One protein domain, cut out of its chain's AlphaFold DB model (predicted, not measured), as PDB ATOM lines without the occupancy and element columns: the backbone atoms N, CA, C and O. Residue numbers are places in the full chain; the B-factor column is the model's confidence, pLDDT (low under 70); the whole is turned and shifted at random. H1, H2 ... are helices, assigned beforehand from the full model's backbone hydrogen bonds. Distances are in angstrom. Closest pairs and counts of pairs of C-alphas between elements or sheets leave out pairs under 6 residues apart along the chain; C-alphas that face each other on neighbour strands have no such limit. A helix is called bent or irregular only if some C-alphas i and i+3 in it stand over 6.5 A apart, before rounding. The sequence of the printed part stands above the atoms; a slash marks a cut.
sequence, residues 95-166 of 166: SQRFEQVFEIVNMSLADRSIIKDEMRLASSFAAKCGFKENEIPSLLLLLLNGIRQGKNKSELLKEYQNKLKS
ATOM      1  N   SER A  95     -26.783  22.947  -9.929       95.88
ATOM      2  CA  SER A  95     -25.780  22.088  -9.289       95.88
ATOM      3  C   SER A  95     -25.574  20.772 -10.039       95.88
ATOM      4  O   SER A  95     -24.441  20.316 -10.150       95.88
ATOM      5  N   GLN A  96     -26.640  20.198 -10.602       95.94
ATOM      6  CA  GLN A  96     -26.575  18.957 -11.375       95.94
ATOM      7  C   GLN A  96     -25.925  19.175 -12.746       95.94
ATOM      8  O   GLN A  96     -25.098  18.369 -13.165       95.94
ATOM      9  N   ARG A  97     -26.225  20.293 -13.423       96.19
ATOM     10  CA  ARG A  97     -25.510  20.681 -14.653       96.19
ATOM     11  C   ARG A  97     -24.021  20.883 -14.390       96.19
ATOM     12  O   ARG A  97     -23.186  20.388 -15.143       96.19
ATOM     13  N   PHE A  98     -23.683  21.580 -13.303       97.44
ATOM     14  CA  PHE A  98     -22.296  21.779 -12.887       97.44
ATOM     15  C   PHE A  98     -21.596  20.451 -12.596       97.44
ATOM     16  O   PHE A  98     -20.464  20.256 -13.025       97.44
ATOM     17  N   GLU A  99     -22.266  19.536 -11.897       96.25
ATOM     18  CA  GLU A  99     -21.744  18.204 -11.599       96.25
ATOM     19  C   GLU A  99     -21.411  17.416 -12.865       96.25
ATOM     20  O   GLU A  99     -20.301  16.904 -12.965       96.25
ATOM     21  N   GLN A 100     -22.295  17.415 -13.867       95.56
ATOM     22  CA  GLN A 100     -22.016  16.756 -15.146       95.56
ATOM     23  C   GLN A 100     -20.759  17.321 -15.814       95.56
ATOM     24  O   GLN A 100     -19.881  16.564 -16.225       95.56
ATOM     25  N   VAL A 101     -20.623  18.650 -15.883       97.12
ATOM     26  CA  VAL A 101     -19.427  19.272 -16.475       97.12
ATOM     27  C   VAL A 101     -18.182  18.982 -15.635       97.12
ATOM     28  O   VAL A 101     -17.132  18.690 -16.200       97.12
ATOM     29  N   PHE A 102     -18.281  19.001 -14.303       97.12
ATOM     30  CA  PHE A 102     -17.181  18.626 -13.414       97.12
ATOM     31  C   PHE A 102     -16.711  17.191 -13.681       97.12
ATOM     32  O   PHE A 102     -15.514  16.977 -13.847       97.12
ATOM     33  N   GLU A 103     -17.626  16.222 -13.761       94.94
ATOM     34  CA  GLU A 103     -17.293  14.820 -14.027       94.94
ATOM     35  C   GLU A 103     -16.624  14.652 -15.388       94.94
ATOM     36  O   GLU A 103     -15.583  14.004 -15.484       94.94
ATOM     37  N   ILE A 104     -17.179  15.285 -16.426       95.25
ATOM     38  CA  ILE A 104     -16.611  15.275 -17.777       95.25
ATOM     39  C   ILE A 104     -15.199  15.844 -17.761       95.25
ATOM     40  O   ILE A 104     -14.278  15.206 -18.267       95.25
ATOM     41  N   VAL A 105     -15.007  17.021 -17.157       95.00
ATOM     42  CA  VAL A 105     -13.692  17.662 -17.087       95.00
ATOM     43  C   VAL A 105     -12.719  16.771 -16.319       95.00
ATOM     44  O   VAL A 105     -11.654  16.460 -16.849       95.00
ATOM     45  N   ASN A 106     -13.104  16.281 -15.142       93.38
ATOM     46  CA  ASN A 106     -12.290  15.401 -14.308       93.38
ATOM     47  C   ASN A 106     -11.862  14.124 -15.051       93.38
ATOM     48  O   ASN A 106     -10.690  13.749 -15.034       93.38
ATOM     49  N   MET A 107     -12.787  13.490 -15.775       91.38
ATOM     50  CA  MET A 107     -12.492  12.308 -16.585       91.38
ATOM     51  C   MET A 107     -11.671  12.650 -17.829       91.38
ATOM     52  O   MET A 107     -10.825  11.858 -18.241       91.38
ATOM     53  N   SER A 108     -11.848  13.836 -18.408       88.69
ATOM     54  CA  SER A 108     -11.143  14.272 -19.617       88.69
ATOM     55  C   SER A 108      -9.710  14.746 -19.399       88.69
ATOM     56  O   SER A 108      -8.956  14.785 -20.376       88.69
ATOM     57  N   LEU A 109      -9.335  15.097 -18.160       86.00
ATOM     58  CA  LEU A 109      -7.990  15.561 -17.809       86.00
ATOM     59  C   LEU A 109      -6.965  14.493 -18.167       86.00
ATOM     60  O   LEU A 109      -6.757  13.532 -17.431       86.00
ATOM     61  N   ALA A 110      -6.370  14.611 -19.340       70.19
ATOM     62  CA  ALA A 110      -5.329  13.708 -19.792       70.19
ATOM     63  C   ALA A 110      -3.982  14.175 -19.229       70.19
ATOM     64  O   ALA A 110      -3.868  15.290 -18.726       70.19
ATOM     65  N   ASP A 111      -2.925  13.402 -19.461       66.25
ATOM     66  CA  ASP A 111      -1.540  13.860 -19.264       66.25
ATOM     67  C   ASP A 111      -1.126  14.942 -20.291       66.25
ATOM     68  O   ASP A 111       0.050  15.131 -20.601       66.25
ATOM     69  N   ARG A 112      -2.100  15.652 -20.873       67.56
ATOM     70  CA  ARG A 112      -1.858  16.759 -21.787       67.56
ATOM     71  C   ARG A 112      -1.398  17.963 -20.981       67.56
ATOM     72  O   ARG A 112      -2.025  18.376 -20.011       67.56
ATOM     73  N   SER A 113      -0.301  18.558 -21.429       73.06
ATOM     74  CA  SER A 113       0.289  19.737 -20.797       73.06
ATOM     75  C   SER A 113      -0.432  21.043 -21.153       73.06
ATOM     76  O   SER A 113      -0.170  22.073 -20.535       73.06
ATOM     77  N   ILE A 114      -1.344  21.024 -22.134       83.69
ATOM     78  CA  ILE A 114      -1.951  22.228 -22.711       83.69
ATOM     79  C   ILE A 114      -3.421  22.355 -22.285       83.69
ATOM     80  O   ILE A 114      -4.308  21.713 -22.844       83.69
ATOM     81  N   ILE A 115      -3.688  23.278 -21.353       83.62
ATOM     82  CA  ILE A 115      -5.039  23.647 -20.871       83.62
ATOM     83  C   ILE A 115      -5.988  24.008 -22.022       83.62
ATOM     84  O   ILE A 115      -7.166  23.660 -21.999       83.62
ATOM     85  N   LYS A 116      -5.483  24.706 -23.047       86.94
ATOM     86  CA  LYS A 116      -6.290  25.150 -24.192       86.94
ATOM     87  C   LYS A 116      -6.940  23.978 -24.936       86.94
ATOM     88  O   LYS A 116      -8.081  24.105 -25.378       86.94
ATOM     89  N   ASP A 117      -6.249  22.845 -25.039       88.12
ATOM     90  CA  ASP A 117      -6.780  21.659 -25.711       88.12
ATOM     91  C   ASP A 117      -7.887  21.003 -24.885       88.12
ATOM     92  O   ASP A 117      -8.905  20.584 -25.432       88.12
ATOM     93  N   GLU A 118      -7.740  20.977 -23.561       89.19
ATOM     94  CA  GLU A 118      -8.767  20.464 -22.649       89.19
ATOM     95  C   GLU A 118     -10.017  21.345 -22.673       89.19
ATOM     96  O   GLU A 118     -11.133  20.835 -22.776       89.19
ATOM     97  N   MET A 119      -9.832  22.671 -22.660       92.19
ATOM     98  CA  MET A 119     -10.934  23.621 -22.801       92.19
ATOM     99  C   MET A 119     -11.681  23.403 -24.116       92.19
ATOM    100  O   MET A 119     -12.908  23.318 -24.107       92.19
ATOM    101  N   ARG A 120     -10.958  23.275 -25.240       92.31
ATOM    102  CA  ARG A 120     -11.559  23.026 -26.561       92.31
ATOM    103  C   ARG A 120     -12.466  21.796 -26.542       92.31
ATOM    104  O   ARG A 120     -13.551  21.839 -27.110       92.31
ATOM    105  N   LEU A 121     -12.029  20.721 -25.893       90.88
ATOM    106  CA  LEU A 121     -12.761  19.456 -25.883       90.88
ATOM    107  C   LEU A 121     -13.979  19.473 -24.967       90.88
ATOM    108  O   LEU A 121     -15.037  18.980 -25.350       90.88
ATOM    109  N   ALA A 122     -13.856  20.071 -23.783       94.00
ATOM    110  CA  ALA A 122     -14.951  20.125 -22.820       94.00
ATOM    111  C   ALA A 122     -16.014  21.192 -23.157       94.00
ATOM    112  O   ALA A 122     -17.127  21.124 -22.637       94.00
ATOM    113  N   SER A 123     -15.703  22.162 -24.029       95.56
ATOM    114  CA  SER A 123     -16.604  23.283 -24.352       95.56
ATOM    115  C   SER A 123     -17.941  22.841 -24.947       95.56
ATOM    116  O   SER A 123     -18.979  23.300 -24.476       95.56
ATOM    117  N   SER A 124     -17.943  21.921 -25.920       94.69
ATOM    118  CA  SER A 124     -19.192  21.451 -26.543       94.69
ATOM    119  C   SER A 124     -20.096  20.736 -25.540       94.69
ATOM    120  O   SER A 124     -21.299  20.971 -25.500       94.69
ATOM    121  N   PHE A 125     -19.509  19.929 -24.653       95.50
ATOM    122  CA  PHE A 125     -20.253  19.266 -23.587       95.50
ATOM    123  C   PHE A 125     -20.807  20.262 -22.565       95.50
ATOM    124  O   PHE A 125     -21.956  20.131 -22.162       95.50
ATOM    125  N   ALA A 126     -20.043  21.287 -22.176       96.81
ATOM    126  CA  ALA A 126     -20.540  22.328 -21.276       96.81
ATOM    127  C   ALA A 126     -21.732  23.092 -21.883       96.81
ATOM    128  O   ALA A 126     -22.723  23.330 -21.189       96.81
ATOM    129  N   ALA A 127     -21.675  23.409 -23.182       95.88
ATOM    130  CA  ALA A 127     -22.794  24.007 -23.908       95.88
ATOM    131  C   ALA A 127     -24.014  23.076 -23.926       95.88
ATOM    132  O   ALA A 127     -25.118  23.495 -23.574       95.88
ATOM    133  N   LYS A 128     -23.808  21.793 -24.249       94.75
ATOM    134  CA  LYS A 128     -24.869  20.775 -24.271       94.75
ATOM    135  C   LYS A 128     -25.469  20.525 -22.892       94.75
ATOM    136  O   LYS A 128     -26.665  20.299 -22.817       94.75
ATOM    137  N   CYS A 129     -24.711  20.684 -21.808       94.94
ATOM    138  CA  CYS A 129     -25.216  20.683 -20.430       94.94
ATOM    139  C   CYS A 129     -25.977  21.970 -20.050       94.94
ATOM    140  O   CYS A 129     -26.405  22.103 -18.907       94.94
ATOM    141  N   GLY A 130     -26.165  22.925 -20.967       94.56
ATOM    142  CA  GLY A 130     -27.000  24.110 -20.770       94.56
ATOM    143  C   GLY A 130     -26.300  25.312 -20.132       94.56
ATOM    144  O   GLY A 130     -26.985  26.147 -19.535       94.56
ATOM    145  N   PHE A 131     -24.969  25.404 -20.217       95.88
ATOM    146  CA  PHE A 131     -24.225  26.624 -19.877       95.88
ATOM    147  C   PHE A 131     -24.162  27.573 -21.072       95.88
ATOM    148  O   PHE A 131     -24.064  27.136 -22.218       95.88
ATOM    149  N   LYS A 132     -24.198  28.885 -20.815       94.94
ATOM    150  CA  LYS A 132     -24.124  29.880 -21.892       94.94
ATOM    151  C   LYS A 132     -22.706  29.985 -22.436       94.94
ATOM    152  O   LYS A 132     -21.740  29.896 -21.680       94.94
ATOM    153  N   GLU A 133     -22.570  30.274 -23.727       94.44
ATOM    154  CA  GLU A 133     -21.266  30.380 -24.400       94.44
ATOM    155  C   GLU A 133     -20.294  31.347 -23.712       94.44
ATOM    156  O   GLU A 133     -19.100  31.070 -23.625       94.44
ATOM    157  N   ASN A 134     -20.797  32.454 -23.160       94.50
ATOM    158  CA  ASN A 134     -19.984  33.430 -22.433       94.50
ATOM    159  C   ASN A 134     -19.562  32.968 -21.021       94.50
ATOM    160  O   ASN A 134     -18.584  33.477 -20.479       94.50
ATOM    161  N   GLU A 135     -20.271  32.005 -20.427       94.75
ATOM    162  CA  GLU A 135     -19.981  31.436 -19.106       94.75
ATOM    163  C   GLU A 135     -18.949  30.294 -19.203       94.75
ATOM    164  O   GLU A 135     -18.090  30.156 -18.322       94.75
ATOM    165  N   ILE A 136     -18.983  29.518 -20.297       96.69
ATOM    166  CA  ILE A 136     -18.176  28.300 -20.509       96.69
ATOM    167  C   ILE A 136     -16.669  28.514 -20.298       96.69
ATOM    168  O   ILE A 136     -16.084  27.740 -19.535       96.69
ATOM    169  N   PRO A 137     -16.003  29.536 -20.878       95.69
ATOM    170  CA  PRO A 137     -14.567  29.719 -20.675       95.69
ATOM    171  C   PRO A 137     -14.206  29.882 -19.196       95.69
ATOM    172  O   PRO A 137     -13.217  29.325 -18.722       95.69
ATOM    173  N   SER A 138     -15.037  30.618 -18.455       96.00
ATOM    174  CA  SER A 138     -14.819  30.891 -17.038       96.00
ATOM    175  C   SER A 138     -15.060  29.657 -16.162       96.00
ATOM    176  O   SER A 138     -14.307  29.437 -15.211       96.00
ATOM    177  N   LEU A 139     -16.066  28.848 -16.510       97.50
ATOM    178  CA  LEU A 139     -16.387  27.577 -15.867       97.50
ATOM    179  C   LEU A 139     -15.266  26.561 -16.075       97.50
ATOM    180  O   LEU A 139     -14.755  25.998 -15.110       97.50
ATOM    181  N   LEU A 140     -14.857  26.343 -17.326       96.81
ATOM    182  CA  LEU A 140     -13.836  25.352 -17.654       96.81
ATOM    183  C   LEU A 140     -12.482  25.729 -17.064       96.81
ATOM    184  O   LEU A 140     -11.802  24.864 -16.522       96.81
ATOM    185  N   LEU A 141     -12.107  27.009 -17.096       95.62
ATOM    186  CA  LEU A 141     -10.867  27.461 -16.469       95.62
ATOM    187  C   LEU A 141     -10.865  27.197 -14.955       95.62
ATOM    188  O   LEU A 141      -9.859  26.735 -14.417       95.62
ATOM    189  N   LEU A 142     -11.988  27.462 -14.277       96.75
ATOM    190  CA  LEU A 142     -12.142  27.157 -12.855       96.75
ATOM    191  C   LEU A 142     -12.000  25.652 -12.594       96.75
ATOM    192  O   LEU A 142     -11.230  25.260 -11.720       96.75
ATOM    193  N   LEU A 143     -12.717  24.819 -13.352       97.00
ATOM    194  CA  LEU A 143     -12.703  23.366 -13.183       97.00
ATOM    195  C   LEU A 143     -11.311  22.779 -13.438       97.00
ATOM    196  O   LEU A 143     -10.798  22.047 -12.597       97.00
ATOM    197  N   LEU A 144     -10.666  23.140 -14.550       94.81
ATOM    198  CA  LEU A 144      -9.350  22.620 -14.925       94.81
ATOM    199  C   LEU A 144      -8.276  22.971 -13.892       94.81
ATOM    200  O   LEU A 144      -7.492  22.107 -13.498       94.81
ATOM    201  N   ASN A 145      -8.243  24.222 -13.432       94.06
ATOM    202  CA  ASN A 145      -7.287  24.642 -12.408       94.06
ATOM    203  C   ASN A 145      -7.614  24.018 -11.053       94.06
ATOM    204  O   ASN A 145      -6.721  23.548 -10.354       94.06
ATOM    205  N   GLY A 146      -8.894  23.996 -10.695       95.44
ATOM    206  CA  GLY A 146      -9.372  23.464  -9.433       95.44
ATOM    207  C   GLY A 146      -9.074  21.983  -9.253       95.44
ATOM    208  O   GLY A 146      -8.511  21.590  -8.235       95.44
ATOM    209  N   ILE A 147      -9.386  21.175 -10.265       94.81
ATOM    210  CA  ILE A 147      -9.138  19.732 -10.232       94.81
ATOM    211  C   ILE A 147      -7.628  19.449 -10.200       94.81
ATOM    212  O   ILE A 147      -7.188  18.615  -9.414       94.81
ATOM    213  N   ARG A 148      -6.806  20.196 -10.958       91.44
ATOM    214  CA  ARG A 148      -5.332  20.103 -10.877       91.44
ATOM    215  C   ARG A 148      -4.775  20.458  -9.495       91.44
ATOM    216  O   ARG A 148      -3.739  19.934  -9.104       91.44
ATOM    217  N   GLN A 149      -5.455  21.338  -8.763       93.69
ATOM    218  CA  GLN A 149      -5.124  21.695  -7.380       93.69
ATOM    219  C   GLN A 149      -5.677  20.693  -6.352       93.69
ATOM    220  O   GLN A 149      -5.467  20.877  -5.157       93.69
ATOM    221  N   GLY A 150      -6.393  19.650  -6.787       94.25
ATOM    222  CA  GLY A 150      -7.011  18.660  -5.905       94.25
ATOM    223  C   GLY A 150      -8.294  19.134  -5.217       94.25
ATOM    224  O   GLY A 150      -8.756  18.473  -4.288       94.25
ATOM    225  N   LYS A 151      -8.886  20.255  -5.653       96.75
ATOM    226  CA  LYS A 151     -10.167  20.739  -5.119       96.75
ATOM    227  C   LYS A 151     -11.299  19.797  -5.516       96.75
ATOM    228  O   LYS A 151     -11.374  19.335  -6.657       96.75
ATOM    229  N   ASN A 152     -12.226  19.562  -4.595       95.88
ATOM    230  CA  ASN A 152     -13.386  18.718  -4.856       95.88
ATOM    231  C   ASN A 152     -14.560  19.498  -5.481       95.88
ATOM    232  O   ASN A 152     -14.609  20.730  -5.483       95.88
ATOM    233  N   LYS A 153     -15.557  18.756  -5.977       96.19
ATOM    234  CA  LYS A 153     -16.780  19.293  -6.599       96.19
ATOM    235  C   LYS A 153     -17.475  20.368  -5.753       96.19
ATOM    236  O   LYS A 153     -17.911  21.379  -6.293       96.19
ATOM    237  N   SER A 154     -17.605  20.149  -4.443       96.56
ATOM    238  CA  SER A 154     -18.328  21.056  -3.538       96.56
ATOM    239  C   SER A 154     -17.605  22.394  -3.387       96.56
ATOM    240  O   SER A 154     -18.241  23.447  -3.387       96.56
ATOM    241  N   GLU A 155     -16.275  22.363  -3.308       97.56
ATOM    242  CA  GLU A 155     -15.443  23.567  -3.261       97.56
ATOM    243  C   GLU A 155     -15.575  24.379  -4.553       97.56
ATOM    244  O   GLU A 155     -15.865  25.575  -4.503       97.56
ATOM    245  N   LEU A 156     -15.447  23.719  -5.707       97.88
ATOM    246  CA  LEU A 156     -15.519  24.384  -7.009       97.88
ATOM    247  C   LEU A 156     -16.914  24.922  -7.320       97.88
ATOM    248  O   LEU A 156     -17.034  26.006  -7.887       97.88
ATOM    249  N   LEU A 157     -17.970  24.216  -6.908       97.19
ATOM    250  CA  LEU A 157     -19.340  24.701  -7.057       97.19
ATOM    251  C   LEU A 157     -19.552  26.001  -6.268       97.19
ATOM    252  O   LEU A 157     -20.098  26.964  -6.808       97.19
ATOM    253  N   LYS A 158     -19.093  26.051  -5.011       96.81
ATOM    254  CA  LYS A 158     -19.179  27.259  -4.173       96.81
ATOM    255  C   LYS A 158     -18.379  28.415  -4.772       96.81
ATOM    256  O   LYS A 158     -18.875  29.536  -4.827       96.81
ATOM    257  N   GLU A 159     -17.162  28.143  -5.242       96.50
ATOM    258  CA  GLU A 159     -16.301  29.143  -5.880       96.50
ATOM    259  C   GLU A 159     -16.960  29.727  -7.138       96.50
ATOM    260  O   GLU A 159     -17.026  30.948  -7.296       96.50
ATOM    261  N   TYR A 160     -17.545  28.873  -7.985       95.94
ATOM    262  CA  TYR A 160     -18.265  29.315  -9.176       95.94
ATOM    263  C   TYR A 160     -19.502  30.153  -8.831       95.94
ATOM    264  O   TYR A 160     -19.721  31.211  -9.416       95.94
ATOM    265  N   GLN A 161     -20.294  29.728  -7.844       93.81
ATOM    266  CA  GLN A 161     -21.477  30.471  -7.399       93.81
ATOM    267  C   GLN A 161     -21.136  31.850  -6.832       93.81
ATOM    268  O   GLN A 161     -21.888  32.797  -7.050       93.81
ATOM    269  N   ASN A 162     -20.019  31.978  -6.113       93.31
ATOM    270  CA  ASN A 162     -19.562  33.270  -5.606       93.31
ATOM    271  C   ASN A 162     -19.163  34.204  -6.752       93.31
ATOM    272  O   ASN A 162     -19.517  35.378  -6.728       93.31
ATOM    273  N   LYS A 163     -18.508  33.664  -7.785       90.62
ATOM    274  CA  LYS A 163     -18.122  34.411  -8.986       90.62
ATOM    275  C   LYS A 163     -19.316  34.897  -9.816       90.62
ATOM    276  O   LYS A 163     -19.227  35.935 -10.449       90.62
ATOM    277  N   LEU A 164     -20.435  34.172  -9.818       85.50
ATOM    278  CA  LEU A 164     -21.657  34.617 -10.505       85.50
ATOM    279  C   LEU A 164     -22.375  35.774  -9.787       85.50
ATOM    280  O   LEU A 164     -23.251  36.400 -10.378       85.50
ATOM    281  N   LYS A 165     -22.060  36.019  -8.509       82.88
ATOM    282  CA  LYS A 165     -22.669  37.079  -7.686       82.88
ATOM    283  C   LYS A 165     -21.838  38.365  -7.638       82.88
ATOM    284  O   LYS A 165     -22.346  39.366  -7.139       82.88
ATOM    285  N   SER A 166     -20.580  38.306  -8.074       65.38
ATOM    286  CA  SER A 166     -19.637  39.429  -8.145       65.38
ATOM    287  C   SER A 166     -19.704  40.118  -9.497       65.38
ATOM    288  O   SER A 166     -19.699  41.364  -9.511       65.38
TER     289      SER A 166
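AT A GLANCE: This is residues 95 to 166 of the 166 residues of an uncharacterized protein of Prolixibacteraceae bacterium (UniProt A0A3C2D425). Four helices pack crosswise into one compact body, as two helical hairpins: H1 with H2, and H3 with H4. H1 and H3 cross in the middle, H2 packs on both from one side, and H4 packs on both from the other. The printed part has 72 residues, with four named helices in the order H1, H2, H3, H4 and no named strand; the class is all helix. The radius of gyration of the C-alphas is 11.1 A, and the spans are 32 by 25 by 20 A.

HOW THE PARTS SIT: Start with H1, residues 95 to 108, and H3, residues 136 to 148, the two hubs. They touch at Phe 102 and Leu 143, closest C-alphas 6.5 A apart, with residues 102 to 106 of H1 alone, at a steep tilt of 60 degrees. H2, residues 115 to 128, touches H1 at Val 101 and Ala 126, closest C-alphas 5.8 A, at 38 degrees, only just steep, opposite ways. It touches H3 at Met 119 and Leu 140, closest C-alphas 6.2 A. H4, residues 153 to 163, touches H3 at Gly 146 and Leu 156, closest C-alphas 6.7 A, at a steep tilt of 41 degrees, opposite ways. It touches H1 at Phe 102 and Lys 153, closest C-alphas 6.9 A. H2 and H4 are apart. Every O i to N i+4 pair is within hydrogen-bond range in H1, H3 and H4; in H2, 8 of 10 are.

IN THESE COORDINATES: Find C-alpha 95 at (-25.780, 22.088, -9.289); from there H1 runs 19.5 A to Ser 108. H2 runs 20.3 A from Ile 115 and is only just irregular: C-alphas 121 and 124 are 6.8 A apart. H3 runs 18.0 A from C-alpha 136 at (-18.176, 28.300, -20.509). H4 runs 15.4 A to C-alpha 163 at (-18.122, 34.411, -8.986).

THE WHOLE: Look for the two farthest C-alphas at Asp 111 and Lys 165, 33.5 A apart. The printed part has no cut; the H3 to H4 link is tight, the other two short. Residues 111 to 112 and 166 have pLDDT under 70.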